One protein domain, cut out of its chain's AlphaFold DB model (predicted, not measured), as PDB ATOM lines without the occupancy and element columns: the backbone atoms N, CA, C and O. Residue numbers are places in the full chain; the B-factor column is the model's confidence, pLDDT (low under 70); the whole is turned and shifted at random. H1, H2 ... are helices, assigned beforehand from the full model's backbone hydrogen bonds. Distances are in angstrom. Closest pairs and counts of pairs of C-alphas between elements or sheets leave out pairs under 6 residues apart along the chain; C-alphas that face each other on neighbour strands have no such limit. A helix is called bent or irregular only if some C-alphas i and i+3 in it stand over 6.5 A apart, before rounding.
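What this domain is: This is residues 9 to 222 of the 246 residues of an uncharacterized protein of Oleiagrimonas sp. MCCC 1A03011 (UniProt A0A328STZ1). A long rod is built on a bundle of three nearly parallel helices, H1, H3b and H7, with H3b and H7 running the same way and H1 opposite to both; at one end only H1 runs on beside short H2 and H3a. H4 and H5 pack on H3b, and H6 packs on H5. The printed part, 214 residues, has seven named helices, H1 to H7 in order, and no named strand: all helix. It is loose, radius of gyration of the C-alphas 22.4 A, spanning 85 by 37 by 26 A.

How they stand to each other: H1, residues 9 to 48, and H2, residues 53 to 62, form a helical hairpin, closest at the C-alphas of Leu 48 and His 56, 6.0 A. H3, residues 64 to 104, assigned as one helix by its hydrogen bonds, is bent, with C-alphas 71 and 74 at 7.3 A; its arms are H3a, 64 to 71, and H3b, 74 to 104. H1 touches H3a, closest at the C-alphas of Asp 37 and Asn 70, 5.6 A. H7, residues 190 to 222, touches H1 at a shallow tilt of 5 degrees, opposite ways, closest at the C-alphas of Lys 16 and Glu 201, 5.4 A. H4, residues 119 to 128, touches H3b, closest at the C-alphas of Glu 91 and Thr 119, 5.1 A. H5, residues 140 to 156, touches H3b at a steep tilt of 57 degrees, closest at the C-alphas of Ile 84 and Arg 150, 5.6 A. H6, residues 167 to 173, touches H5, about perpendicular at 84 degrees, closest at the C-alphas of Leu 148 and Leu 168, 6.1 A. Every O i to N i+4 pair is within hydrogen-bond range in H3a, H3b, H4 and H6, against 35 of 36 in H1, 4 of 6 in H2, 12 of 13 in H5 and 28 of 29 in H7.

Where its parts are: H1 begins at C-alpha 9 (150.327, 159.570, 131.322) and is 60.8 A long; H3b is 45.0 A, and H7, 48.4 A, ends at C-alpha 222 (149.806, 174.486, 121.146).

The domain as a whole: The C-alphas farthest apart, of Pro 52 and Gln 222, lie 85.1 A apart. The printed part has no cut; the links H3 to H4, H4 to H5 and H6 to H7 are long. Residues 106 to 108 are under pLDDT 70.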
ATOM      1  N   CYS A   9     151.693 160.052 131.066       89.88
ATOM      2  CA  CYS A   9     150.327 159.570 131.322       89.88
ATOM      3  C   CYS A   9     150.247 158.381 132.289       89.88
ATOM      4  O   CYS A   9     149.216 158.170 132.922       89.88
ATOM      5  N   VAL A  10     151.292 157.552 132.343       92.94
ATOM      6  CA  VAL A  10     151.294 156.303 133.121       92.94
ATOM      7  C   VAL A  10     152.174 156.392 134.359       92.94
ATOM      8  O   VAL A  10     152.111 155.501 135.204       92.94
ATOM      9  N   HIS A  11     152.956 157.467 134.500       95.69
ATOM     10  CA  HIS A  11     153.941 157.632 135.561       95.69
ATOM     11  C   HIS A  11     153.333 157.391 136.949       95.69
ATOM     12  O   HIS A  11     153.723 156.452 137.636       95.69
ATOM     13  N   CYS A  12     152.305 158.152 137.342       97.19
ATOM     14  CA  CYS A  12     151.693 157.997 138.664       97.19
ATOM     15  C   CYS A  12     151.019 156.632 138.870       97.19
ATOM     16  O   CYS A  12     150.947 156.159 140.001       97.19
ATOM     17  N   HIS A  13     150.532 155.981 137.809       96.44
ATOM     18  CA  HIS A  13     149.991 154.626 137.918       96.44
ATOM     19  C   HIS A  13     151.092 153.609 138.243       96.44
ATOM     20  O   HIS A  13     150.944 152.840 139.190       96.44
ATOM     21  N   LEU A  14     152.210 153.650 137.513       97.06
ATOM     22  CA  LEU A  14     153.354 152.769 137.751       97.06
ATOM     23  C   LEU A  14     153.945 152.981 139.147       97.06
ATOM     24  O   LEU A  14     154.251 152.007 139.829       97.06
ATOM     25  N   VAL A  15     154.023 154.237 139.596       98.06
ATOM     26  CA  VAL A  15     154.526 154.553 140.937       98.06
ATOM     27  C   VAL A  15     153.668 153.939 142.035       98.06
ATOM     28  O   VAL A  15     154.190 153.373 142.993       98.06
ATOM     29  N   LYS A  16     152.344 154.005 141.891       98.25
ATOM     30  CA  LYS A  16     151.422 153.398 142.857       98.25
ATOM     31  C   LYS A  16     151.518 151.877 142.887       98.25
ATOM     32  O   LYS A  16     151.473 151.309 143.968       98.25
ATOM     33  N   ASN A  17     151.701 151.225 141.739       97.94
ATOM     34  CA  ASN A  17     151.883 149.772 141.714       97.94
ATOM     35  C   ASN A  17     153.134 149.355 142.503       97.94
ATOM     36  O   ASN A  17     153.083 148.393 143.260       97.94
ATOM     37  N   GLU A  18     154.234 150.100 142.383       98.31
ATOM     38  CA  GLU A  18     155.448 149.809 143.154       98.31
ATOM     39  C   GLU A  18     155.279 150.109 144.653       98.31
ATOM     40  O   GLU A  18     155.759 149.352 145.495       98.31
ATOM     41  N   LEU A  19     154.556 151.177 145.015       98.44
ATOM     42  CA  LEU A  19     154.194 151.452 146.413       98.44
ATOM     43  C   LEU A  19     153.350 150.320 147.016       98.44
ATOM     44  O   LEU A  19     153.629 149.901 148.140       98.44
ATOM     45  N   SER A  20     152.406 149.765 146.253       98.19
ATOM     46  CA  SER A  20     151.647 148.577 146.657       98.19
ATOM     47  C   SER A  20     152.568 147.374 146.876       98.19
ATOM     48  O   SER A  20     152.417 146.677 147.875       98.19
ATOM     49  N   THR A  21     153.578 147.167 146.021       98.19
ATOM     50  CA  THR A  21     154.593 146.113 146.217       98.19
ATOM     51  C   THR A  21     155.379 146.307 147.520       98.19
ATOM     52  O   THR A  21     155.634 145.339 148.241       98.19
ATOM     53  N   PHE A  22     155.745 147.548 147.875       98.44
ATOM     54  CA  PHE A  22     156.329 147.843 149.191       98.44
ATOM     55  C   PHE A  22     155.365 147.494 150.336       98.44
ATOM     56  O   PHE A  22     155.820 147.033 151.387       98.44
ATOM     57  N   GLY A  23     154.060 147.693 150.135       98.31
ATOM     58  CA  GLY A  23     153.002 147.317 151.074       98.31
ATOM     59  C   GLY A  23     152.937 145.809 151.288       98.31
ATOM     60  O   GLY A  23     153.068 145.345 152.421       98.31
ATOM     61  N   ASP A  24     152.867 145.038 150.207       98.25
ATOM     62  CA  ASP A  24     152.849 143.572 150.260       98.25
ATOM     63  C   ASP A  24     154.107 143.019 150.951       98.25
ATOM     64  O   ASP A  24     154.042 142.109 151.790       98.25
ATOM     65  N   PHE A  25     155.270 143.603 150.644       98.38
ATOM     66  CA  PHE A  25     156.530 143.254 151.296       98.38
ATOM     67  C   PHE A  25     156.517 143.582 152.795       98.38
ATOM     68  O   PHE A  25     156.988 142.776 153.607       98.38
ATOM     69  N   HIS A  26     155.969 144.741 153.178       98.31
ATOM     70  CA  HIS A  26     155.812 145.130 154.576       98.31
ATOM     71  C   HIS A  26     154.973 144.109 155.344       98.31
ATOM     72  O   HIS A  26     155.442 143.585 156.356       98.31
ATOM     73  N   GLU A  27     153.778 143.802 154.841       98.19
ATOM     74  CA  GLU A  27     152.824 142.909 155.501       98.19
ATOM     75  C   GLU A  27     153.367 141.488 155.620       98.19
ATOM     76  O   GLU A  27     153.309 140.889 156.695       98.19
ATOM     77  N   THR A  28     153.983 140.978 154.551       98.19
ATOM     78  CA  THR A  28     154.619 139.656 154.554       98.19
ATOM     79  C   THR A  28     155.731 139.576 155.601       98.19
ATOM     80  O   THR A  28     155.822 138.598 156.344       98.19
ATOM     81  N   THR A  29     156.567 140.612 155.696       97.69
ATOM     82  CA  THR A  29     157.695 140.640 156.637       97.69
ATOM     83  C   THR A  29     157.225 140.780 158.088       97.69
ATOM     84  O   THR A  29     157.738 140.087 158.964       97.69
ATOM     85  N   GLU A  30     156.224 141.619 158.368       97.00
ATOM     86  CA  GLU A  30     155.640 141.733 159.714       97.00
ATOM     87  C   GLU A  30     154.967 140.422 160.145       97.00
ATOM     88  O   GLU A  30     155.186 139.949 161.263       97.00
ATOM     89  N   ALA A  31     154.204 139.786 159.249       97.19
ATOM     90  CA  ALA A  31     153.572 138.498 159.520       97.19
ATOM     91  C   ALA A  31     154.608 137.395 159.793       97.19
ATOM     92  O   ALA A  31     154.405 136.558 160.677       97.19
ATOM     93  N   PHE A  32     155.738 137.413 159.077       97.31
ATOM     94  CA  PHE A  32     156.847 136.495 159.322       97.31
ATOM     95  C   PHE A  32     157.388 136.632 160.750       97.31
ATOM     96  O   PHE A  32     157.484 135.625 161.450       97.31
ATOM     97  N   TRP A  33     157.675 137.852 161.218       95.69
ATOM     98  CA  TRP A  33     158.200 138.065 162.574       95.69
ATOM     99  C   TRP A  33     157.191 137.700 163.663       95.69
ATOM    100  O   TRP A  33     157.566 137.085 164.658       95.69
ATOM    101  N   GLN A  34     155.904 137.983 163.449       95.00
ATOM    102  CA  GLN A  34     154.844 137.541 164.361       95.00
ATOM    103  C   GLN A  34     154.739 136.013 164.433       95.00
ATOM    104  O   GLN A  34     154.500 135.455 165.502       95.00
ATOM    105  N   SER A  35     154.895 135.326 163.300       97.00
ATOM    106  CA  SER A  35     154.894 133.862 163.253       97.00
ATOM    107  C   SER A  35     156.137 133.278 163.929       97.00
ATOM    108  O   SER A  35     156.023 132.338 164.715       97.00
ATOM    109  N   ALA A  36     157.311 133.868 163.683       96.06
ATOM    110  CA  ALA A  36     158.570 133.464 164.302       96.06
ATOM    111  C   ALA A  36     158.540 133.627 165.830       96.06
ATOM    112  O   ALA A  36     158.970 132.725 166.545       96.06
ATOM    113  N   ASP A  37     157.983 134.732 166.334       96.38
ATOM    114  CA  ASP A  37     157.789 134.947 167.771       96.38
ATOM    115  C   ASP A  37     156.830 133.913 168.377       96.38
ATOM    116  O   ASP A  37     157.163 133.274 169.370       96.38
ATOM    117  N   LYS A  38     155.683 133.654 167.736       97.06
ATOM    118  CA  LYS A  38     154.746 132.610 168.190       97.06
ATOM    119  C   LYS A  38     155.381 131.218 168.214       97.06
ATOM    120  O   LYS A  38     155.121 130.455 169.140       97.06
ATOM    121  N   GLY A  39     156.191 130.889 167.207       97.75
ATOM    122  CA  GLY A  39     156.941 129.633 167.159       97.75
ATOM    123  C   GLY A  39     157.915 129.515 168.331       97.75
ATOM    124  O   GLY A  39     157.875 128.527 169.056       97.75
ATOM    125  N   LEU A  40     158.701 130.568 168.574       96.94
ATOM    126  CA  LEU A  40     159.632 130.630 169.697       96.94
ATOM    127  C   LEU A  40     158.917 130.471 171.048       96.94
ATOM    128  O   LEU A  40     159.362 129.685 171.879       96.94
ATOM    129  N   GLN A  41     157.794 131.161 171.254       96.38
ATOM    130  CA  GLN A  41     157.012 131.030 172.488       96.38
ATOM    131  C   GLN A  41     156.481 129.606 172.679       96.38
ATOM    132  O   GLN A  41     156.585 129.052 173.768       96.38
ATOM    133  N   SER A  42     155.991 128.967 171.612       97.62
ATOM    134  CA  SER A  42     155.541 127.571 171.673       97.62
ATOM    135  C   SER A  42     156.674 126.596 172.027       97.62
ATOM    136  O   SER A  42     156.437 125.597 172.718       97.62
ATOM    137  N   ASP A  43     157.891 126.852 171.545       96.88
ATOM    138  CA  ASP A  43     159.068 126.046 171.876       96.88
ATOM    139  C   ASP A  43     159.460 126.228 173.349       96.88
ATOM    140  O   ASP A  43     159.681 125.235 174.051       96.88
ATOM    141  N   ILE A  44     159.456 127.473 173.840       96.94
ATOM    142  CA  ILE A  44     159.697 127.802 175.252       96.94
ATOM    143  C   ILE A  44     158.659 127.105 176.136       96.94
ATOM    144  O   ILE A  44     159.041 126.357 177.035       96.94
ATOM    145  N   ASP A  45     157.364 127.243 175.843       97.19
ATOM    146  CA  ASP A  45     156.277 126.609 176.603       97.19
ATOM    147  C   ASP A  45     156.436 125.081 176.676       97.19
ATOM    148  O   ASP A  45     156.236 124.458 177.724       97.19
ATOM    149  N   THR A  46     156.858 124.462 175.571       97.75
ATOM    150  CA  THR A  46     157.120 123.017 175.509       97.75
ATOM    151  C   THR A  46     158.280 122.604 176.415       97.75
ATOM    152  O   THR A  46     158.255 121.510 176.991       97.75
ATOM    153  N   ILE A  47     159.312 123.440 176.524       96.94
ATOM    154  CA  ILE A  47     160.459 123.202 177.405       96.94
ATOM    155  C   ILE A  47     160.048 123.427 178.861       96.94
ATOM    156  O   ILE A  47     160.330 122.569 179.697       96.94
ATOM    157  N   LEU A  48     159.327 124.505 179.167       97.44
ATOM    158  CA  LEU A  48     158.845 124.804 180.518       97.44
ATOM    159  C   LEU A  48     157.966 123.673 181.066       97.44
ATOM    160  O   LEU A  48     158.176 123.222 182.188       97.44
ATOM    161  N   ALA A  49     157.061 123.121 180.253       97.56
ATOM    162  CA  ALA A  49     156.208 121.999 180.653       97.56
ATOM    163  C   ALA A  49     156.977 120.704 180.993       97.56
ATOM    164  O   ALA A  49     156.439 119.827 181.671       97.56
ATOM    165  N   LYS A  50     158.218 120.555 180.512       97.50
ATOM    166  CA  LYS A  50     159.071 119.377 180.755       97.50
ATOM    167  C   LYS A  50     160.037 119.557 181.925       97.50
ATOM    168  O   LYS A  50     160.675 118.577 182.308       97.50
ATOM    169  N   ASN A  51     160.158 120.768 182.466       97.06
ATOM    170  CA  ASN A  51     161.135 121.104 183.494       97.06
ATOM    171  C   ASN A  51     160.452 121.607 184.780       97.06
ATOM    172  O   ASN A  51     159.348 122.154 184.718       97.06
ATOM    173  N   PRO A  52     161.077 121.413 185.957       97.25
ATOM    174  CA  PRO A  52     160.574 121.948 187.218       97.25
ATOM    175  C   PRO A  52     160.407 123.470 187.181       97.25
ATOM    176  O   PRO A  52     161.212 124.176 186.582       97.25
ATOM    177  N   GLU A  53     159.410 123.980 187.906       96.19
ATOM    178  CA  GLU A  53     159.142 125.423 188.020       96.19
ATOM    179  C   GLU A  53     160.346 126.216 188.557       96.19
ATOM    180  O   GLU A  53     160.538 127.373 188.194       96.19
ATOM    181  N   SER A  54     161.211 125.581 189.362       96.81
ATOM    182  CA  SER A  54     162.456 126.190 189.850       96.81
ATOM    183  C   SER A  54     163.400 126.641 188.735       96.81
ATOM    184  O   SER A  54     164.166 127.579 188.945       96.81
ATOM    185  N   ASP A  55     163.327 125.998 187.570       96.19
ATOM    186  CA  ASP A  55     164.271 126.188 186.468       96.19
ATOM    187  C   ASP A  55     163.690 127.127 185.393       96.19
ATOM    188  O   ASP A  55     164.385 127.533 184.462       96.19
ATOM    189  N   HIS A  56     162.408 127.501 185.508       96.75
ATOM    190  CA  HIS A  56     161.678 128.255 184.481       96.75
ATOM    191  C   HIS A  56     162.304 129.614 184.179       96.75
ATOM    192  O   HIS A  56     162.406 129.982 183.011       96.75
ATOM    193  N   ASN A  57     162.765 130.340 185.200       96.44
ATOM    194  CA  ASN A  57     163.403 131.641 184.991       96.44
ATOM    195  C   ASN A  57     164.695 131.517 184.173       96.44
ATOM    196  O   ASN A  57     164.870 132.268 183.220       96.44
ATOM    197  N   GLU A  58     165.564 130.552 184.495       97.06
ATOM    198  CA  GLU A  58     166.823 130.343 183.764       97.06
ATOM    199  C   GLU A  58     166.555 129.926 182.311       97.06
ATOM    200  O   GLU A  58     167.214 130.408 181.387       97.06
ATOM    201  N   ILE A  59     165.525 129.100 182.094       95.44
ATOM    202  CA  ILE A  59     165.071 128.726 180.754       95.44
ATOM    203  C   ILE A  59     164.630 129.971 179.982       95.44
ATOM    204  O   ILE A  59     165.171 130.220 178.909       95.44
ATOM    205  N   VAL A  60     163.703 130.778 180.505       95.56
ATOM    206  CA  VAL A  60     163.211 131.979 179.803       95.56
ATOM    207  C   VAL A  60     164.339 132.976 179.536       95.56
ATOM    208  O   VAL A  60     164.447 133.498 178.425       95.56
ATOM    209  N   GLU A  61     165.215 133.210 180.514       96.00
ATOM    210  CA  GLU A  61     166.367 134.104 180.361       96.00
ATOM    211  C   GLU A  61     167.312 133.643 179.245       96.00
ATOM    212  O   GLU A  61     167.815 134.483 178.494       96.00
ATOM    213  N   SER A  62     167.492 132.327 179.067       96.88
ATOM    214  CA  SER A  62     168.336 131.778 177.998       96.88
ATOM    215  C   SER A  62     167.832 132.101 176.582       96.88
ATOM    216  O   SER A  62     168.650 132.169 175.668       96.88
ATOM    217  N   TYR A  63     166.530 132.378 176.417       96.19
ATOM    218  CA  TYR A  63     165.896 132.788 175.152       96.19
ATOM    219  C   TYR A  63     165.643 134.298 175.050       96.19
ATOM    220  O   TYR A  63     165.062 134.780 174.070       96.19
ATOM    221  N   GLY A  64     166.048 135.079 176.059       95.31
ATOM    222  CA  GLY A  64     165.749 136.511 176.120       95.31
ATOM    223  C   GLY A  64     166.291 137.291 174.918       95.31
ATOM    224  O   GLY A  64     165.691 138.283 174.494       95.31
ATOM    225  N   TRP A  65     167.393 136.829 174.321       96.06
ATOM    226  CA  TRP A  65     167.960 137.443 173.124       96.06
ATOM    227  C   TRP A  65     167.101 137.199 171.880       96.06
ATOM    228  O   TRP A  65     166.786 138.145 171.161       96.06
ATOM    229  N   GLU A  66     166.675 135.963 171.641       96.06
ATOM    230  CA  GLU A  66     165.801 135.576 170.534       96.06
ATOM    231  C   GLU A  66     164.447 136.288 170.626       96.06
ATOM    232  O   GLU A  66     163.949 136.803 169.620       96.06
ATOM    233  N   MET A  67     163.898 136.405 171.839       95.12
ATOM    234  CA  MET A  67     162.693 137.195 172.096       95.12
ATOM    235  C   MET A  67     162.916 138.670 171.745       95.12
ATOM    236  O   MET A  67     162.139 139.251 170.986       95.12
ATOM    237  N   HIS A  68     164.009 139.278 172.223       95.25
ATOM    238  CA  HIS A  68     164.339 140.666 171.891       95.25
ATOM    239  C   HIS A  68     164.513 140.877 170.379       95.25
ATOM    240  O   HIS A  68     164.067 141.890 169.828       95.25
ATOM    241  N   LEU A  69     165.134 139.917 169.693       95.38
ATOM    242  CA  LEU A  69     165.321 139.959 168.251       95.38
ATOM    243  C   LEU A  69     163.985 139.963 167.501       95.38
ATOM    244  O   LEU A  69     163.741 140.877 166.709       95.38
ATOM    245  N   ASN A  70     163.118 138.990 167.784       94.81
ATOM    246  CA  ASN A  70     161.850 138.809 167.074       94.81
ATOM    247  C   ASN A  70     160.828 139.901 167.406       94.81
ATOM    248  O   ASN A  70     160.142 140.389 166.511       94.81
ATOM    249  N   GLN A  71     160.742 140.311 168.672       93.75
ATOM    250  CA  GLN A  71     159.703 141.233 169.142       93.75
ATOM    251  C   GLN A  71     160.077 142.702 168.948       93.75
ATOM    252  O   GLN A  71     159.199 143.554 168.828       93.75
ATOM    253  N   SER A  72     161.375 143.021 168.958       93.19
ATOM    254  CA  SER A  72     161.846 144.410 168.956       93.19
ATOM    255  C   SER A  72     162.825 144.699 167.828       93.19
ATOM    256  O   SER A  72     162.580 145.589 167.013       93.19
ATOM    257  N   ARG A  73     163.952 143.980 167.763       95.06
ATOM    258  CA  ARG A  73     165.084 144.403 166.927       95.06
ATOM    259  C   ARG A  73     164.809 144.271 165.434       95.06
ATOM    260  O   ARG A  73     165.101 145.213 164.698       95.06
ATOM    261  N   TYR A  74     164.299 143.127 164.985       95.88
ATOM    262  CA  TYR A  74     164.039 142.892 163.565       95.88
ATOM    263  C   TYR A  74     162.852 143.701 163.032       95.88
ATOM    264  O   TYR A  74     163.031 144.329 161.984       95.88
ATOM    265  N   PRO A  75     161.705 143.805 163.735       96.69
ATOM    266  CA  PRO A  75     160.622 144.685 163.301       96.69
ATOM    267  C   PRO A  75     161.043 146.159 163.219       96.69
ATOM    268  O   PRO A  75     160.768 146.823 162.220       96.69
ATOM    269  N   ASP A  76     161.774 146.677 164.217       95.44
ATOM    270  CA  ASP A  76     162.274 148.061 164.198       95.44
ATOM    271  C   ASP A  76     163.228 148.307 163.022       95.44
ATOM    272  O   ASP A  76     163.098 149.301 162.301       95.44
ATOM    273  N   LEU A  77     164.164 147.379 162.793       96.19
ATOM    274  CA  LEU A  77     165.106 147.463 161.680       96.19
ATOM    275  C   LEU A  77     164.381 147.455 160.329       96.19
ATOM    276  O   LEU A  77     164.688 148.294 159.480       96.19
ATOM    277  N   HIS A  78     163.419 146.546 160.148       97.75
ATOM    278  CA  HIS A  78     162.594 146.444 158.942       97.75
ATOM    279  C   HIS A  78     161.875 147.757 158.648       97.75
ATOM    280  O   HIS A  78     162.090 148.349 157.591       97.75
ATOM    281  N   ARG A  79     161.088 148.266 159.601       98.12
ATOM    282  CA  ARG A  79     160.290 149.490 159.419       98.12
ATOM    283  C   ARG A  79     161.168 150.685 159.063       98.12
ATOM    284  O   ARG A  79     160.859 151.423 158.128       98.12
ATOM    285  N   LYS A  80     162.295 150.857 159.760       97.88
ATOM    286  CA  LYS A  80     163.237 151.957 159.502       97.88
ATOM    287  C   LYS A  80     163.891 151.844 158.129       97.88
ATOM    288  O   LYS A  80     163.922 152.832 157.395       97.88
ATOM    289  N   ALA A  81     164.389 150.660 157.774       97.81
ATOM    290  CA  ALA A  81     164.990 150.418 156.466       97.81
ATOM    291  C   ALA A  81     163.974 150.646 155.340       97.81
ATOM    292  O   ALA A  81     164.283 151.300 154.345       97.81
ATOM    293  N   LEU A  82     162.744 150.175 155.529       98.31
ATOM    294  CA  LEU A  82     161.678 150.284 154.550       98.31
ATOM    295  C   LEU A  82     161.251 151.738 154.313       98.31
ATOM    296  O   LEU A  82     161.138 152.145 153.162       98.31
ATOM    297  N   ILE A  83     161.110 152.558 155.361       98.50
ATOM    298  CA  ILE A  83     160.814 153.997 155.217       98.50
ATOM    299  C   ILE A  83     161.912 154.714 154.424       98.50
ATOM    300  O   ILE A  83     161.608 155.544 153.564       98.50
ATOM    301  N   ILE A  84     163.186 154.402 154.691       98.06
ATOM    302  CA  ILE A  84     164.311 154.970 153.937       98.06
ATOM    303  C   ILE A  84     164.203 154.577 152.457       98.06
ATOM    304  O   ILE A  84     164.285 155.454 151.596       98.06
ATOM    305  N   SER A  85     163.981 153.292 152.169       98.31
ATOM    306  CA  SER A  85     163.859 152.770 150.802       98.31
ATOM    307  C   SER A  85     162.672 153.369 150.047       98.31
ATOM    308  O   SER A  85     162.841 153.811 148.913       98.31
ATOM    309  N   ILE A  86     161.503 153.472 150.686       98.44
ATOM    310  CA  ILE A  86     160.304 154.094 150.104       98.44
ATOM    311  C   ILE A  86     160.599 155.542 149.708       98.44
ATOM    312  O   ILE A  86     160.268 155.963 148.606       98.44
ATOM    313  N   TYR A  87     161.255 156.322 150.567       97.50
ATOM    314  CA  TYR A  87     161.558 157.719 150.245       97.50
ATOM    315  C   TYR A  87     162.677 157.886 149.221       97.50
ATOM    316  O   TYR A  87     162.644 158.858 148.469       97.50
ATOM    317  N   ALA A  88     163.643 156.967 149.171       96.56
ATOM    318  CA  ALA A  88     164.616 156.927 148.085       96.56
ATOM    319  C   ALA A  88     163.913 156.679 146.741       96.56
ATOM    320  O   ALA A  88     164.167 157.396 145.776       96.56
ATOM    321  N   TYR A  89     162.967 155.738 146.718       97.75
ATOM    322  CA  TYR A  89     162.122 155.467 145.561       97.75
ATOM    323  C   TYR A  89     161.265 156.682 145.172       97.75
ATOM    324  O   TYR A  89     161.352 157.162 144.047       97.75
ATOM    325  N   VAL A  90     160.498 157.254 146.105       97.75
ATOM    326  CA  VAL A  90     159.652 158.438 145.853       97.75
ATOM    327  C   VAL A  90     160.473 159.623 145.342       97.75
ATOM    328  O   VAL A  90     160.031 160.339 144.446       97.75
ATOM    329  N   GLU A  91     161.662 159.849 145.898       96.06
ATOM    330  CA  GLU A  91     162.568 160.900 145.436       96.06
ATOM    331  C   GLU A  91     163.028 160.673 143.994       96.06
ATOM    332  O   GLU A  91     162.998 161.612 143.194       96.06
ATOM    333  N   ASP A  92     163.420 159.447 143.655       96.00
ATOM    334  CA  ASP A  92     163.795 159.070 142.293       96.00
ATOM    335  C   ASP A  92     162.634 159.283 141.311       96.00
ATOM    336  O   ASP A  92     162.799 159.966 140.300       96.00
ATOM    337  N   GLN A  93     161.428 158.832 141.664       97.12
ATOM    338  CA  GLN A  93     160.242 158.989 140.818       97.12
ATOM    339  C   GLN A  93     159.851 160.454 140.618       97.12
ATOM    340  O   GLN A  93     159.577 160.875 139.495       97.12
ATOM    341  N   LEU A  94     159.900 161.274 141.672       96.56
ATOM    342  CA  LEU A  94     159.655 162.712 141.553       96.56
ATOM    343  C   LEU A  94     160.704 163.405 140.673       96.56
ATOM    344  O   LEU A  94     160.357 164.311 139.912       96.56
ATOM    345  N   ASN A  95     161.972 162.993 140.750       93.94
ATOM    346  CA  ASN A  95     163.020 163.516 139.873       93.94
ATOM    347  C   ASN A  95     162.801 163.077 138.417       93.94
ATOM    348  O   ASN A  95     162.929 163.911 137.521       93.94
ATOM    349  N   GLY A  96     162.436 161.814 138.182       92.94
ATOM    350  CA  GLY A  96     162.090 161.292 136.859       92.94
ATOM    351  C   GLY A  96     160.901 162.029 136.241       92.94
ATOM    352  O   GLY A  96     160.976 162.466 135.095       92.94
ATOM    353  N   LEU A  97     159.850 162.292 137.024       94.94
ATOM    354  CA  LEU A  97     158.723 163.119 136.590       94.94
ATOM    355  C   LEU A  97     159.171 164.522 136.166       94.94
ATOM    356  O   LEU A  97     158.736 165.025 135.132       94.94
ATOM    357  N   CYS A  98     160.045 165.159 136.948       92.69
ATOM    358  CA  CYS A  98     160.565 166.479 136.595       92.69
ATOM    359  C   CYS A  98     161.353 166.446 135.278       92.69
ATOM    360  O   CYS A  98     161.203 167.368 134.488       92.69
ATOM    361  N   GLN A  99     162.131 165.390 135.018       90.31
ATOM    362  CA  GLN A  99     162.860 165.225 133.754       90.31
ATOM    363  C   GLN A  99     161.905 165.080 132.561       90.31
ATOM    364  O   GLN A  99     162.065 165.785 131.569       90.31
ATOM    365  N   ILE A 100     160.856 164.258 132.686       90.88
ATOM    366  CA  ILE A 100     159.824 164.099 131.645       90.88
ATOM    367  C   ILE A 100     159.131 165.444 131.343       90.88
ATOM    368  O   ILE A 100     158.859 165.788 130.190       90.88
ATOM    369  N   LEU A 101     158.840 166.229 132.384       90.75
ATOM    370  CA  LEU A 101     158.231 167.554 132.239       90.75
ATOM    371  C   LEU A 101     159.204 168.581 131.642       90.75
ATOM    372  O   LEU A 101     158.779 169.425 130.859       90.75
ATOM    373  N   GLU A 102     160.489 168.514 131.982       88.88
ATOM    374  CA  GLU A 102     161.538 169.379 131.431       88.88
ATOM    375  C   GLU A 102     161.671 169.196 129.914       88.88
ATOM    376  O   GLU A 102     161.671 170.182 129.182       88.88
ATOM    377  N   GLU A 103     161.657 167.953 129.425       84.75
ATOM    378  CA  GLU A 103     161.637 167.648 127.983       84.75
ATOM    379  C   GLU A 103     160.418 168.244 127.264       84.75
ATOM    380  O   GLU A 103     160.458 168.511 126.063       84.75
ATOM    381  N   SER A 104     159.326 168.458 128.002       81.25
ATOM    382  CA  SER A 104     158.084 169.033 127.481       81.25
ATOM    383  C   SER A 104     158.099 170.560 127.445       81.25
ATOM    384  O   SER A 104     157.280 171.165 126.757       81.25
ATOM    385  N   LEU A 105     159.005 171.204 128.179       81.44
ATOM    386  CA  LEU A 105     159.060 172.651 128.350       81.44
ATOM    387  C   LEU A 105     160.323 173.193 127.667       81.44
ATOM    388  O   LEU A 105     161.369 173.331 128.297       81.44
ATOM    389  N   GLU A 106     160.228 173.507 126.369       67.94
ATOM    390  CA  GLU A 106     161.330 174.078 125.579       67.94
ATOM    391  C   GLU A 106     161.958 175.299 126.291       67.94
ATOM    392  O   GLU A 106     161.366 176.376 126.359       67.94
ATOM    393  N   GLY A 107     163.170 175.138 126.839       62.28
ATOM    394  CA  GLY A 107     163.955 176.234 127.426       62.28
ATOM    395  C   GLY A 107     163.638 176.602 128.882       62.28
ATOM    396  O   GLY A 107     164.062 177.667 129.339       62.28
ATOM    397  N   ALA A 108     162.919 175.760 129.625       63.69
ATOM    398  CA  ALA A 108     162.681 175.982 131.048       63.69
ATOM    399  C   ALA A 108     163.911 175.633 131.911       63.69
ATOM    400  O   ALA A 108     164.689 174.744 131.583       63.69
ATOM    401  N   ILE A 109     164.068 176.350 133.030       72.06
ATOM    402  CA  ILE A 109     165.043 176.074 134.101       72.06
ATOM    403  C   ILE A 109     165.079 174.565 134.378       72.06
ATOM    404  O   ILE A 109     164.038 173.998 134.724       72.06
ATOM    405  N   SER A 110     166.249 173.934 134.258       77.12
ATOM    406  CA  SER A 110     166.366 172.491 134.474       77.12
ATOM    407  C   SER A 110     166.193 172.140 135.946       77.12
ATOM    408  O   SER A 110     166.446 172.958 136.843       77.12
ATOM    409  N   LEU A 111     165.853 170.884 136.237       79.69
ATOM    410  CA  LEU A 111     165.847 170.406 137.624       79.69
ATOM    411  C   LEU A 111     167.210 170.628 138.312       79.69
ATOM    412  O   LEU A 111     167.266 170.859 139.522       79.69
ATOM    413  N   LYS A 112     168.307 170.569 137.547       79.00
ATOM    414  CA  LYS A 112     169.681 170.743 138.046       79.00
ATOM    415  C   LYS A 112     170.002 172.191 138.414       79.00
ATOM    416  O   LYS A 112     170.845 172.403 139.284       79.00
ATOM    417  N   ASP A 113     169.310 173.153 137.817       77.19
ATOM    418  CA  ASP A 113     169.494 174.580 138.095       77.19
ATOM    419  C   ASP A 113     168.816 175.012 139.407       77.19
ATOM    420  O   ASP A 113     169.063 176.104 139.924       77.19
ATOM    421  N   LEU A 114     167.965 174.155 139.984       81.06
ATOM    422  CA  LEU A 114     167.241 174.443 141.217       81.06
ATOM    423  C   LEU A 114     168.023 174.030 142.467       81.06
ATOM    424  O   LEU A 114     168.401 172.873 142.661       81.06
ATOM    425  N   ALA A 115     168.161 174.978 143.394       76.50
ATOM    426  CA  ALA A 115     168.729 174.724 144.711       76.50
ATOM    427  C   ALA A 115     167.777 173.898 145.598       76.50
ATOM    428  O   ALA A 115     166.608 174.247 145.816       76.50
ATOM    429  N   GLY A 116     168.300 172.826 146.186       74.94
ATOM    430  CA  GLY A 116     167.574 171.956 147.110       74.94
ATOM    431  C   GLY A 116     168.199 170.567 147.184       74.94
ATOM    432  O   GLY A 116     169.081 170.227 146.396       74.94
ATOM    433  N   ARG A 117     167.735 169.760 148.140       76.88
ATOM    434  CA  ARG A 117     168.103 168.344 148.285       76.88
ATOM    435  C   ARG A 117     166.840 167.513 148.455       76.88
ATOM    436  O   ARG A 117     165.824 168.028 148.923       76.88
ATOM    437  N   GLY A 118     166.910 166.232 148.124       80.56
ATOM    438  CA  GLY A 118     165.775 165.352 148.328       80.56
ATOM    439  C   GLY A 118     164.583 165.685 147.428       80.56
ATOM    440  O   GLY A 118     164.697 166.342 146.389       80.56
ATOM    441  N   THR A 119     163.400 165.339 147.930       89.75
ATOM    442  CA  THR A 119     162.096 165.663 147.332       89.75
ATOM    443  C   THR A 119     161.803 167.167 147.250       89.75
ATOM    444  O   THR A 119     161.007 167.597 146.417       89.75
ATOM    445  N   GLU A 120     162.468 168.006 148.057       90.06
ATOM    446  CA  GLU A 120     162.248 169.460 148.069       90.06
ATOM    447  C   GLU A 120     162.565 170.098 146.710       90.06
ATOM    448  O   GLU A 120     161.839 170.981 146.247       90.06
ATOM    449  N   ARG A 121     163.635 169.634 146.054       91.00
ATOM    450  CA  ARG A 121     164.040 170.141 144.738       91.00
ATOM    451  C   ARG A 121     162.979 169.834 143.681       91.00
ATOM    452  O   ARG A 121     162.599 170.733 142.934       91.00
ATOM    453  N   ALA A 122     162.447 168.613 143.681       93.44
ATOM    454  CA  ALA A 122     161.362 168.228 142.786       93.44
ATOM    455  C   ALA A 122     160.090 169.052 143.054       93.44
ATOM    456  O   ALA A 122     159.497 169.596 142.128       93.44
ATOM    457  N   PHE A 123     159.707 169.269 144.317       94.62
ATOM    458  CA  PHE A 123     158.548 170.115 144.637       94.62
ATOM    459  C   PHE A 123     158.716 171.573 144.186       94.62
ATOM    460  O   PHE A 123     157.747 172.207 143.750       94.62
ATOM    461  N   LYS A 124     159.934 172.128 144.254       93.00
ATOM    462  CA  LYS A 124     160.223 173.458 143.695       93.00
ATOM    463  C   LYS A 124     160.036 173.472 142.183       93.00
ATOM    464  O   LYS A 124     159.361 174.370 141.690       93.00
ATOM    465  N   PHE A 125     160.561 172.474 141.476       93.75
ATOM    466  CA  PHE A 125     160.372 172.352 140.030       93.75
ATOM    467  C   PHE A 125     158.885 172.269 139.668       93.75
ATOM    468  O   PHE A 125     158.383 173.104 138.918       93.75
ATOM    469  N   LEU A 126     158.152 171.333 140.276       94.50
ATOM    470  CA  LEU A 126     156.735 171.112 139.985       94.50
ATOM    471  C   LEU A 126     155.894 172.375 140.220       94.50
ATOM    472  O   LEU A 126     155.050 172.720 139.400       94.50
ATOM    473  N   SER A 127     156.146 173.110 141.306       94.38
ATOM    474  CA  SER A 127     155.377 174.324 141.617       94.38
ATOM    475  C   SER A 127     155.786 175.560 140.813       94.38
ATOM    476  O   SER A 127     154.928 176.382 140.495       94.38
ATOM    477  N   LYS A 128     157.080 175.743 140.524       90.50
ATOM    478  CA  LYS A 128     157.605 176.985 139.928       90.50
ATOM    479  C   LYS A 128     157.811 176.905 138.424       90.50
ATOM    480  O   LYS A 128     157.673 177.926 137.763       90.50
ATOM    481  N   VAL A 129     158.140 175.724 137.915       90.44
ATOM    482  CA  VAL A 129     158.431 175.489 136.499       90.44
ATOM    483  C   VAL A 129     157.221 174.857 135.820       90.44
ATOM    484  O   VAL A 129     156.674 175.439 134.891       90.44
ATOM    485  N   ALA A 130     156.728 173.730 136.344       90.62
ATOM    486  CA  ALA A 130     155.559 173.050 135.776       90.62
ATOM    487  C   ALA A 130     154.211 173.681 136.188       90.62
ATOM    488  O   ALA A 130     153.159 173.288 135.682       90.62
ATOM    489  N   LEU A 131     154.228 174.672 137.090       93.44
ATOM    490  CA  LEU A 131     153.051 175.416 137.560       93.44
ATOM    491  C   LEU A 131     151.940 174.509 138.127       93.44
ATOM    492  O   LEU A 131     150.744 174.718 137.878       93.44
ATOM    493  N   PHE A 132     152.334 173.481 138.881       95.56
ATOM    494  CA  PHE A 132     151.412 172.629 139.630       95.56
ATOM    495  C   PHE A 132     150.940 173.367 140.883       95.56
ATOM    496  O   PHE A 132     151.745 173.945 141.624       95.56
ATOM    497  N   ASN A 133     149.639 173.300 141.168       94.88
ATOM    498  CA  ASN A 133     149.080 173.840 142.397       94.88
ATOM    499  C   ASN A 133     149.272 172.845 143.548       94.88
ATOM    500  O   ASN A 133     148.356 172.148 143.974       94.88
ATOM    501  N   LEU A 134     150.491 172.799 144.087       93.19
ATOM    502  CA  LEU A 134     150.826 171.922 145.214       93.19
ATOM    503  C   LEU A 134     150.027 172.230 146.498       93.19
ATOM    504  O   LEU A 134     150.068 171.429 147.426       93.19
ATOM    505  N   GLY A 135     149.321 173.367 146.567       93.00
ATOM    506  CA  GLY A 135     148.419 173.703 147.674       93.00
ATOM    507  C   GLY A 135     147.089 172.940 147.652       93.00
ATOM    508  O   GLY A 135     146.436 172.853 148.686       93.00
ATOM    509  N   GLU A 136     146.700 172.366 146.509       93.88
ATOM    510  CA  GLU A 136     145.502 171.516 146.384       93.88
ATOM    511  C   GLU A 136     145.762 170.053 146.771       93.88
ATOM    512  O   GLU A 136     144.820 169.294 146.990       93.88
ATOM    513  N   ILE A 137     147.034 169.659 146.878       95.94
ATOM    514  CA  ILE A 137     147.448 168.312 147.279       95.94
ATOM    515  C   ILE A 137     147.332 168.208 148.803       95.94
ATOM    516  O   ILE A 137     148.171 168.731 149.544       95.94
ATOM    517  N   LYS A 138     146.289 167.532 149.291       97.00
ATOM    518  CA  LYS A 138     145.964 167.442 150.725       97.00
ATOM    519  C   LYS A 138     147.031 166.674 151.499       97.00
ATOM    520  O   LYS A 138     147.337 167.000 152.645       97.00
ATOM    521  N   THR A 139     147.635 165.687 150.851       96.81
ATOM    522  CA  THR A 139     148.679 164.819 151.419       96.81
ATOM    523  C   THR A 139     150.053 165.493 151.525       96.81
ATOM    524  O   THR A 139     150.944 164.995 152.217       96.81
ATOM    525  N   MET A 140     150.237 166.665 150.905       95.25
ATOM    526  CA  MET A 140     151.528 167.354 150.772       95.25
ATOM    527  C   MET A 140     152.235 167.601 152.111       95.25
ATOM    528  O   MET A 140     153.452 167.434 152.215       95.25
ATOM    529  N   ALA A 141     151.488 168.023 153.135       93.38
ATOM    530  CA  ALA A 141     152.055 168.317 154.449       93.38
ATOM    531  C   ALA A 141     152.640 167.053 155.094       93.38
ATOM    532  O   ALA A 141     153.783 167.072 155.550       93.38
ATOM    533  N   PHE A 142     151.896 165.945 155.051       94.62
ATOM    534  CA  PHE A 142     152.354 164.664 155.575       94.62
ATOM    535  C   PHE A 142     153.597 164.166 154.829       94.62
ATOM    536  O   PHE A 142     154.604 163.870 155.462       94.62
ATOM    537  N   VAL A 143     153.587 164.177 153.490       95.88
ATOM    538  CA  VAL A 143     154.739 163.737 152.677       95.88
ATOM    539  C   VAL A 143     156.001 164.546 152.998       95.88
ATOM    540  O   VAL A 143     157.095 163.981 153.094       95.88
ATOM    541  N   LYS A 144     155.868 165.863 153.203       93.62
ATOM    542  CA  LYS A 144     156.989 166.731 153.595       93.62
ATOM    543  C   LYS A 144     157.477 166.454 155.011       93.62
ATOM    544  O   LYS A 144     158.686 166.361 155.217       93.62
ATOM    545  N   HIS A 145     156.568 166.329 155.975       93.06
ATOM    546  CA  HIS A 145     156.935 166.071 157.366       93.06
ATOM    547  C   HIS A 145     157.583 164.694 157.522       93.06
ATOM    548  O   HIS A 145     158.623 164.585 158.167       93.06
ATOM    549  N   THR A 146     157.061 163.663 156.864       95.19
ATOM    550  CA  THR A 146     157.628 162.315 156.950       95.19
ATOM    551  C   THR A 146     158.962 162.190 156.198       95.19
ATOM    552  O   THR A 146     159.815 161.392 156.581       95.19
ATOM    553  N   ASN A 147     159.261 163.071 155.233       94.50
ATOM    554  CA  ASN A 147     160.623 163.173 154.693       94.50
ATOM    555  C   ASN A 147     161.636 163.670 155.749       94.50
ATOM    556  O   ASN A 147     162.810 163.307 155.684       94.50
ATOM    557  N   LEU A 148     161.205 164.456 156.749       94.38
ATOM    558  CA  LEU A 148     162.057 164.810 157.896       94.38
ATOM    559  C   LEU A 148     162.361 163.579 158.751       94.38
ATOM    560  O   LEU A 148     163.504 163.407 159.171       94.38
ATOM    561  N   LEU A 149     161.367 162.707 158.959       96.25
ATOM    562  CA  LEU A 149     161.568 161.427 159.637       96.25
ATOM    563  C   LEU A 149     162.585 160.574 158.874       96.25
ATOM    564  O   LEU A 149     163.549 160.108 159.476       96.25
ATOM    565  N   ARG A 150     162.447 160.438 157.546       95.81
ATOM    566  CA  ARG A 150     163.450 159.733 156.729       95.81
ATOM    567  C   ARG A 150     164.848 160.311 156.917       95.81
ATOM    568  O   ARG A 150     165.798 159.543 157.043       95.81
ATOM    569  N   ASN A 151     164.995 161.635 156.925       93.81
ATOM    570  CA  ASN A 151     166.304 162.266 157.106       93.81
ATOM    571  C   ASN A 151     166.918 161.906 158.466       93.81
ATOM    572  O   ASN A 151     168.095 161.551 158.517       93.81
ATOM    573  N   ALA A 152     166.121 161.934 159.539       95.44
ATOM    574  CA  ALA A 152     166.564 161.511 160.867       95.44
ATOM    575  C   ALA A 152     166.968 160.027 160.885       95.44
ATOM    576  O   ALA A 152     168.009 159.672 161.439       95.44
ATOM    577  N   LEU A 153     166.204 159.152 160.223       96.56
ATOM    578  CA  LEU A 153     166.540 157.731 160.097       96.56
ATOM    579  C   LEU A 153     167.860 157.509 159.343       96.56
ATOM    580  O   LEU A 153     168.709 156.751 159.810       96.56
ATOM    581  N   ALA A 154     168.048 158.185 158.208       93.06
ATOM    582  CA  ALA A 154     169.196 157.989 157.327       93.06
ATOM    583  C   ALA A 154     170.502 158.601 157.864       93.06
ATOM    584  O   ALA A 154     171.575 158.050 157.622       93.06
ATOM    585  N   HIS A 155     170.432 159.734 158.569       89.44
ATOM    586  CA  HIS A 155     171.623 160.489 158.977       89.44
ATOM    587  C   HIS A 155     171.907 160.445 160.479       89.44
ATOM    588  O   HIS A 155     173.064 160.552 160.874       89.44
ATOM    589  N   GLU A 156     170.882 160.260 161.311       89.69
ATOM    590  CA  GLU A 156     170.996 160.336 162.774       89.69
ATOM    591  C   GLU A 156     170.570 159.026 163.459       89.69
ATOM    592  O   GLU A 156     170.407 158.964 164.676       89.69
ATOM    593  N   GLY A 157     170.366 157.951 162.686       90.75
ATOM    594  CA  GLY A 157     169.929 156.653 163.207       90.75
ATOM    595  C   GLY A 157     168.561 156.703 163.897       90.75
ATOM    596  O   GLY A 157     168.288 155.884 164.780       90.75
ATOM    597  N   GLY A 158     167.732 157.679 163.518       93.56
ATOM    598  CA  GLY A 158     166.413 157.936 164.088       93.56
ATOM    599  C   GLY A 158     166.407 158.790 165.351       93.56
ATOM    600  O   GLY A 158     165.398 158.777 166.050       93.56
ATOM    601  N   LEU A 159     167.497 159.494 165.672       96.19
ATOM    602  CA  LEU A 159     167.508 160.471 166.761       96.19
ATOM    603  C   LEU A 159     166.542 161.625 166.452       96.19
ATOM    604  O   LEU A 159     166.541 162.178 165.353       96.19
ATOM    605  N   LEU A 160     165.703 161.972 167.421       96.31
ATOM    606  CA  LEU A 160     164.779 163.088 167.328       96.31
ATOM    607  C   LEU A 160     165.483 164.389 167.731       96.31
ATOM    608  O   LEU A 160     166.239 164.408 168.706       96.31
ATOM    609  N   PRO A 161     165.214 165.511 167.041       95.62
ATOM    610  CA  PRO A 161     165.776 166.801 167.411       95.62
ATOM    611  C   PRO A 161     165.431 167.167 168.855       95.62
ATOM    612  O   PRO A 161     164.271 167.112 169.251       95.62
ATOM    613  N   GLY A 162     166.410 167.640 169.628       95.06
ATOM    614  CA  GLY A 162     166.185 168.044 171.024       95.06
ATOM    615  C   GLY A 162     165.295 169.284 171.200       95.06
ATOM    616  O   GLY A 162     164.925 169.623 172.316       95.06
ATOM    617  N   GLN A 163     164.947 169.987 170.116       95.25
ATOM    618  CA  GLN A 163     164.064 171.156 170.150       95.25
ATOM    619  C   GLN A 163     162.588 170.713 170.144       95.25
ATOM    620  O   GLN A 163     162.118 170.247 169.106       95.25
ATOM    621  N   PRO A 164     161.799 170.921 171.217       90.44
ATOM    622  CA  PRO A 164     160.430 170.393 171.299       90.44
ATOM    623  C   PRO A 164     159.499 170.879 170.179       90.44
ATOM    624  O   PRO A 164     158.662 170.135 169.687       90.44
ATOM    625  N   ASN A 165     159.696 172.111 169.703       92.56
ATOM    626  CA  ASN A 165     158.864 172.717 168.658       92.56
ATOM    627  C   ASN A 165     159.259 172.327 167.222       92.56
ATOM    628  O   ASN A 165     158.671 172.854 166.272       92.56
ATOM    629  N   HIS A 166     160.250 171.449 167.044       94.94
ATOM    630  CA  HIS A 166     160.680 170.991 165.726       94.94
ATOM    631  C   HIS A 166     159.540 170.255 164.999       94.94
ATOM    632  O   HIS A 166     158.797 169.490 165.609       94.94
ATOM    633  N   LEU A 167     159.407 170.456 163.682       93.88
ATOM    634  CA  LEU A 167     158.314 169.874 162.884       93.88
ATOM    635  C   LEU A 167     158.257 168.344 162.972       93.88
ATOM    636  O   LEU A 167     157.170 167.780 163.017       93.88
ATOM    637  N   LEU A 168     159.419 167.686 163.036       94.88
ATOM    638  CA  LEU A 168     159.486 166.240 163.245       94.88
ATOM    639  C   LEU A 168     158.856 165.830 164.583       94.88
ATOM    640  O   LEU A 168     158.038 164.927 164.595       94.88
ATOM    641  N   ASN A 169     159.150 166.529 165.682       95.69
ATOM    642  CA  ASN A 169     158.576 166.202 166.992       95.69
ATOM    643  C   ASN A 169     157.058 166.416 167.021       95.69
ATOM    644  O   ASN A 169     156.343 165.631 167.632       95.69
ATOM    645  N   LYS A 170     156.553 167.418 166.290       94.38
ATOM    646  CA  LYS A 170     155.106 167.590 166.087       94.38
ATOM    647  C   LYS A 170     154.494 166.422 165.315       94.38
ATOM    648  O   LYS A 170     153.475 165.902 165.737       94.38
ATOM    649  N   LEU A 171     155.145 165.966 164.239       94.44
ATOM    650  CA  LEU A 171     154.704 164.775 163.506       94.44
ATOM    651  C   LEU A 171     154.622 163.545 164.419       94.44
ATOM    652  O   LEU A 171     153.654 162.800 164.300       94.44
ATOM    653  N   ILE A 172     155.617 163.337 165.293       95.69
ATOM    654  CA  ILE A 172     155.599 162.237 166.269       95.69
ATOM    655  C   ILE A 172     154.395 162.393 167.206       95.69
ATOM    656  O   ILE A 172     153.595 161.474 167.305       95.69
ATOM    657  N   ALA A 173     154.221 163.565 167.823       94.12
ATOM    658  CA  ALA A 173     153.137 163.818 168.776       94.12
ATOM    659  C   ALA A 173     151.727 163.690 168.163       94.12
ATOM    660  O   ALA A 173     150.796 163.266 168.843       94.12
ATOM    661  N   ASP A 174     151.576 164.038 166.885       93.62
ATOM    662  CA  ASP A 174     150.302 163.981 166.159       93.62
ATOM    663  C   ASP A 174     150.011 162.584 165.563       93.62
ATOM    664  O   ASP A 174     148.940 162.364 164.990       93.62
ATOM    665  N   SER A 175     150.957 161.642 165.651       94.81
ATOM    666  CA  SER A 175     150.865 160.314 165.034       94.81
ATOM    667  C   SER A 175     150.682 159.218 166.092       94.81
ATOM    668  O   SER A 175     151.536 159.070 166.958       94.81
ATOM    669  N   PRO A 176     149.621 158.390 166.025       95.00
ATOM    670  CA  PRO A 176     149.366 157.350 167.035       95.00
ATOM    671  C   PRO A 176     150.348 156.163 166.985       95.00
ATOM    672  O   PRO A 176     150.417 155.363 167.912       95.00
ATOM    673  N   ASP A 177     151.075 156.039 165.883       96.81
ATOM    674  CA  ASP A 177     151.937 154.931 165.466       96.81
ATOM    675  C   ASP A 177     153.429 155.327 165.443       96.81
ATOM    676  O   ASP A 177     154.292 154.550 165.017       96.81
ATOM    677  N   LEU A 178     153.748 156.533 165.922       97.19
ATOM    678  CA  LEU A 178     155.102 157.027 166.128       97.19
ATOM    679  C   LEU A 178     155.287 157.431 167.585       97.19
ATOM    680  O   LEU A 178     154.431 158.077 168.176       97.19
ATOM    681  N   HIS A 179     156.440 157.089 168.152       96.50
ATOM    682  CA  HIS A 179     156.721 157.346 169.562       96.50
ATOM    683  C   HIS A 179     158.149 157.838 169.746       96.50
ATOM    684  O   HIS A 179     159.063 157.401 169.042       96.50
ATOM    685  N   GLY A 180     158.347 158.713 170.725       94.94
ATOM    686  CA  GLY A 180     159.657 159.226 171.110       94.94
ATOM    687  C   GLY A 180     159.581 160.672 171.582       94.94
ATOM    688  O   GLY A 180     158.703 161.424 171.166       94.94
ATOM    689  N   GLU A 181     160.525 161.049 172.435       95.31
ATOM    690  CA  GLU A 181     160.654 162.401 172.972       95.31
ATOM    691  C   GLU A 181     161.817 163.152 172.300       95.31
ATOM    692  O   GLU A 181     162.714 162.535 171.713       95.31
ATOM    693  N   PRO A 182     161.843 164.496 172.361       96.44
ATOM    694  CA  PRO A 182     162.966 165.280 171.858       96.44
ATOM    695  C   PRO A 182     164.309 164.808 172.439       96.44
ATOM    696  O   PRO A 182     164.510 164.828 173.650       96.44
ATOM    697  N   GLY A 183     165.256 164.445 171.569       94.62
ATOM    698  CA  GLY A 183     166.571 163.927 171.962       94.62
ATOM    699  C   GLY A 183     166.656 162.403 172.096       94.62
ATOM    700  O   GLY A 183     167.764 161.892 172.254       94.62
ATOM    701  N   ASP A 184     165.540 161.682 171.969       95.00
ATOM    702  CA  ASP A 184     165.500 160.218 171.992       95.00
ATOM    703  C   ASP A 184     165.406 159.615 170.586       95.00
ATOM    704  O   ASP A 184     165.249 160.311 169.584       95.00
ATOM    705  N   LYS A 185     165.516 158.286 170.487       94.88
ATOM    706  CA  LYS A 185     165.285 157.578 169.223       94.88
ATOM    707  C   LYS A 185     163.800 157.366 168.979       94.88
ATOM    708  O   LYS A 185     163.085 156.891 169.857       94.88
ATOM    709  N   VAL A 186     163.377 157.599 167.742       97.00
ATOM    710  CA  VAL A 186     162.026 157.266 167.293       97.00
ATOM    711  C   VAL A 186     161.789 155.751 167.314       97.00
ATOM    712  O   VAL A 186     162.622 154.955 166.851       97.00
ATOM    713  N   ARG A 187     160.618 155.368 167.823       96.00
ATOM    714  CA  ARG A 187     160.027 154.033 167.727       96.00
ATOM    715  C   ARG A 187     158.841 154.103 166.770       96.00
ATOM    716  O   ARG A 187     158.024 155.016 166.853       96.00
ATOM    717  N   ILE A 188     158.781 153.146 165.851       97.81
ATOM    718  CA  ILE A 188     157.832 153.137 164.738       97.81
ATOM    719  C   ILE A 188     157.002 151.861 164.835       97.81
ATOM    720  O   ILE A 188     157.563 150.761 164.824       97.81
ATOM    721  N   ASP A 189     155.685 152.002 164.929       96.81
ATOM    722  CA  ASP A 189     154.759 150.872 164.886       96.81
ATOM    723  C   ASP A 189     154.497 150.444 163.432       96.81
ATOM    724  O   ASP A 189     154.693 151.218 162.494       96.81
ATOM    725  N   SER A 190     154.079 149.193 163.225       95.19
ATOM    726  CA  SER A 190     153.840 148.646 161.877       95.19
ATOM    727  C   SER A 190     152.817 149.469 161.098       95.19
ATOM    728  O   SER A 190     153.000 149.745 159.915       95.19
ATOM    729  N   ASP A 191     151.773 149.939 161.783       96.88
ATOM    730  CA  ASP A 191     150.677 150.681 161.161       96.88
ATOM    731  C   ASP A 191     151.135 152.004 160.532       96.88
ATOM    732  O   ASP A 191     150.542 152.443 159.545       96.88
ATOM    733  N   PHE A 192     152.248 152.578 161.006       97.94
ATOM    734  CA  PHE A 192     152.824 153.772 160.394       97.94
ATOM    735  C   PHE A 192     153.295 153.529 158.968       97.94
ATOM    736  O   PHE A 192     153.096 154.378 158.099       97.94
ATOM    737  N   VAL A 193     153.922 152.381 158.705       98.12
ATOM    738  CA  VAL A 193     154.420 152.063 157.363       98.12
ATOM    739  C   VAL A 193     153.249 151.881 156.403       98.12
ATOM    740  O   VAL A 193     153.282 152.438 155.305       98.12
ATOM    741  N   ARG A 194     152.184 151.192 156.834       97.12
ATOM    742  CA  ARG A 194     150.948 151.061 156.049       97.12
ATOM    743  C   ARG A 194     150.351 152.433 155.730       97.12
ATOM    744  O   ARG A 194     150.169 152.770 154.563       97.12
ATOM    745  N   ARG A 195     150.157 153.272 156.754       97.50
ATOM    746  CA  ARG A 195     149.622 154.634 156.604       97.50
ATOM    747  C   ARG A 195     150.492 155.511 155.703       97.50
ATOM    748  O   ARG A 195     149.965 156.325 154.941       97.50
ATOM    749  N   LEU A 196     151.817 155.368 155.775       98.19
ATOM    750  CA  LEU A 196     152.749 156.065 154.892       98.19
ATOM    751  C   LEU A 196     152.523 155.674 153.429       98.19
ATOM    752  O   LEU A 196     152.402 156.566 152.592       98.19
ATOM    753  N   ILE A 197     152.449 154.377 153.131       98.31
ATOM    754  CA  ILE A 197     152.242 153.865 151.769       98.31
ATOM    755  C   ILE A 197     150.898 154.349 151.218       98.31
ATOM    756  O   ILE A 197     150.878 154.989 150.169       98.31
ATOM    757  N   GLU A 198     149.811 154.180 151.974       98.00
ATOM    758  CA  GLU A 198     148.473 154.664 151.598       98.00
ATOM    759  C   GLU A 198     148.467 156.177 151.324       98.00
ATOM    760  O   GLU A 198     147.891 156.660 150.345       98.00
ATOM    761  N   THR A 199     149.160 156.954 152.164       98.12
ATOM    762  CA  THR A 199     149.250 158.408 151.982       98.12
ATOM    763  C   THR A 199     150.084 158.781 150.755       98.12
ATOM    764  O   THR A 199     149.770 159.766 150.084       98.12
ATOM    765  N   LEU A 200     151.129 158.016 150.429       98.62
ATOM    766  CA  LEU A 200     151.928 158.221 149.220       98.62
ATOM    767  C   LEU A 200     151.147 157.849 147.953       98.62
ATOM    768  O   LEU A 200     151.217 158.574 146.962       98.62
ATOM    769  N   GLU A 201     150.348 156.787 147.975       98.56
ATOM    770  CA  GLU A 201     149.463 156.440 146.858       98.56
ATOM    771  C   GLU A 201     148.390 157.510 146.618       98.56
ATOM    772  O   GLU A 201     148.126 157.907 145.472       98.56
ATOM    773  N   ALA A 202     147.802 158.031 147.699       98.44
ATOM    774  CA  ALA A 202     146.890 159.166 147.640       98.44
ATOM    775  C   ALA A 202     147.599 160.413 147.087       98.44
ATOM    776  O   ALA A 202     147.075 161.062 146.182       98.44
ATOM    777  N   PHE A 203     148.824 160.689 147.542       98.56
ATOM    778  CA  PHE A 203     149.658 161.771 147.022       98.56
ATOM    779  C   PHE A 203     149.889 161.656 145.513       98.56
ATOM    780  O   PHE A 203     149.668 162.629 144.794       98.56
ATOM    781  N   PHE A 204     150.270 160.483 145.003       98.38
ATOM    782  CA  PHE A 204     150.468 160.295 143.562       98.38
ATOM    783  C   PHE A 204     149.157 160.357 142.767       98.38
ATOM    784  O   PHE A 204     149.177 160.731 141.599       98.38
ATOM    785  N   SER A 205     148.010 160.072 143.385       98.06
ATOM    786  CA  SER A 205     146.697 160.263 142.749       98.06
ATOM    787  C   SER A 205     146.296 161.746 142.677       98.06
ATOM    788  O   SER A 205     145.767 162.209 141.665       98.06
ATOM    789  N   GLU A 206     146.595 162.522 143.719       98.00
ATOM    790  CA  GLU A 206     146.430 163.982 143.720       98.00
ATOM    791  C   GLU A 206     147.406 164.652 142.736       98.00
ATOM    792  O   GLU A 206     147.036 165.588 142.022       98.00
ATOM    793  N   LEU A 207     148.638 164.142 142.645       97.62
ATOM    794  CA  LEU A 207     149.649 164.607 141.699       97.62
ATOM    795  C   LEU A 207     149.255 164.312 140.248       97.62
ATOM    796  O   LEU A 207     149.412 165.187 139.398       97.62
ATOM    797  N   ASP A 208     148.685 163.138 139.971       97.25
ATOM    798  CA  ASP A 208     148.161 162.789 138.645       97.25
ATOM    799  C   ASP A 208     147.112 163.808 138.174       97.25
ATOM    800  O   ASP A 208     147.144 164.268 137.036       97.25
ATOM    801  N   THR A 209     146.257 164.296 139.079       96.75
ATOM    802  CA  THR A 209     145.292 165.362 138.752       96.75
ATOM    803  C   THR A 209     145.991 166.641 138.268       96.75
ATOM    804  O   THR A 209     145.527 167.287 137.322       96.75
ATOM    805  N   GLN A 210     147.134 166.998 138.864       96.88
ATOM    806  CA  GLN A 210     147.940 168.145 138.432       96.88
ATOM    807  C   GLN A 210     148.630 167.891 137.083       96.88
ATOM    808  O   GLN A 210     148.671 168.804 136.251       96.88
ATOM    809  N   ILE A 211     149.097 166.662 136.831       95.69
ATOM    810  CA  ILE A 211     149.661 166.237 135.538       95.69
ATOM    811  C   ILE A 211     148.603 166.342 134.434       95.69
ATOM    812  O   ILE A 211     148.841 166.977 133.407       95.69
ATOM    813  N   GLN A 212     147.395 165.828 134.666       94.56
ATOM    814  CA  GLN A 212     146.292 165.920 133.706       94.56
ATOM    815  C   GLN A 212     145.911 167.380 133.415       94.56
ATOM    816  O   GLN A 212     145.646 167.757 132.271       94.56
ATOM    817  N   ALA A 213     145.907 168.237 134.441       94.50
ATOM    818  CA  ALA A 213     145.685 169.669 134.260       94.50
ATOM    819  C   ALA A 213     146.825 170.341 133.476       94.50
ATOM    820  O   ALA A 213     146.579 171.269 132.704       94.50
ATOM    821  N   PHE A 214     148.074 169.917 133.678       93.44
ATOM    822  CA  PHE A 214     149.226 170.383 132.904       93.44
ATOM    823  C   PHE A 214     149.103 169.999 131.425       93.44
ATOM    824  O   PHE A 214     149.172 170.884 130.578       93.44
ATOM    825  N   MET A 215     148.822 168.730 131.121       92.25
ATOM    826  CA  MET A 215     148.665 168.245 129.744       92.25
ATOM    827  C   MET A 215     147.584 169.029 128.990       92.25
ATOM    828  O   MET A 215     147.827 169.530 127.897       92.25
ATOM    829  N   LYS A 216     146.423 169.260 129.623       92.56
ATOM    830  CA  LYS A 216     145.343 170.078 129.037       92.56
ATOM    831  C   LYS A 216     145.778 171.512 128.729       92.56
ATOM    832  O   LYS A 216     145.418 172.051 127.685       92.56
ATOM    833  N   ARG A 217     146.529 172.146 129.640       91.31
ATOM    834  CA  ARG A 217     147.065 173.505 129.444       91.31
ATOM    835  C   ARG A 217     148.072 173.538 128.295       91.31
ATOM    836  O   ARG A 217     148.040 174.469 127.494       91.31
ATOM    837  N   PHE A 218     148.923 172.521 128.209       87.69
ATOM    838  CA  PHE A 218     149.920 172.385 127.156       87.69
ATOM    839  C   PHE A 218     149.273 172.227 125.774       87.69
ATOM    840  O   PHE A 218     149.595 172.984 124.858       87.69
ATOM    841  N   ASP A 219     148.299 171.324 125.638       87.62
ATOM    842  CA  ASP A 219     147.585 171.102 124.375       87.62
ATOM    843  C   ASP A 219     146.824 172.356 123.916       87.62
ATOM    844  O   ASP A 219     146.868 172.716 122.738       87.62
ATOM    845  N   ALA A 220     146.177 173.072 124.843       87.69
ATOM    846  CA  ALA A 220     145.495 174.330 124.540       87.69
ATOM    847  C   ALA A 220     146.470 175.422 124.057       87.69
ATOM    848  O   ALA A 220     146.169 176.145 123.106       87.69
ATOM    849  N   ALA A 221     147.653 175.526 124.672       83.56
ATOM    850  CA  ALA A 221     148.682 176.477 124.256       83.56
ATOM    851  C   ALA A 221     149.230 176.164 122.852       83.56
ATOM    852  O   ALA A 221     149.453 177.089 122.070       83.56
ATOM    853  N   GLN A 222     149.381 174.881 122.495       76.06
ATOM    854  CA  GLN A 222     149.806 174.486 121.146       76.06
ATOM    855  C   GLN A 222     148.729 174.752 120.081       76.06
ATOM    856  O   GLN A 222     149.064 175.153 118.968       76.06
TER     857      GLN A 222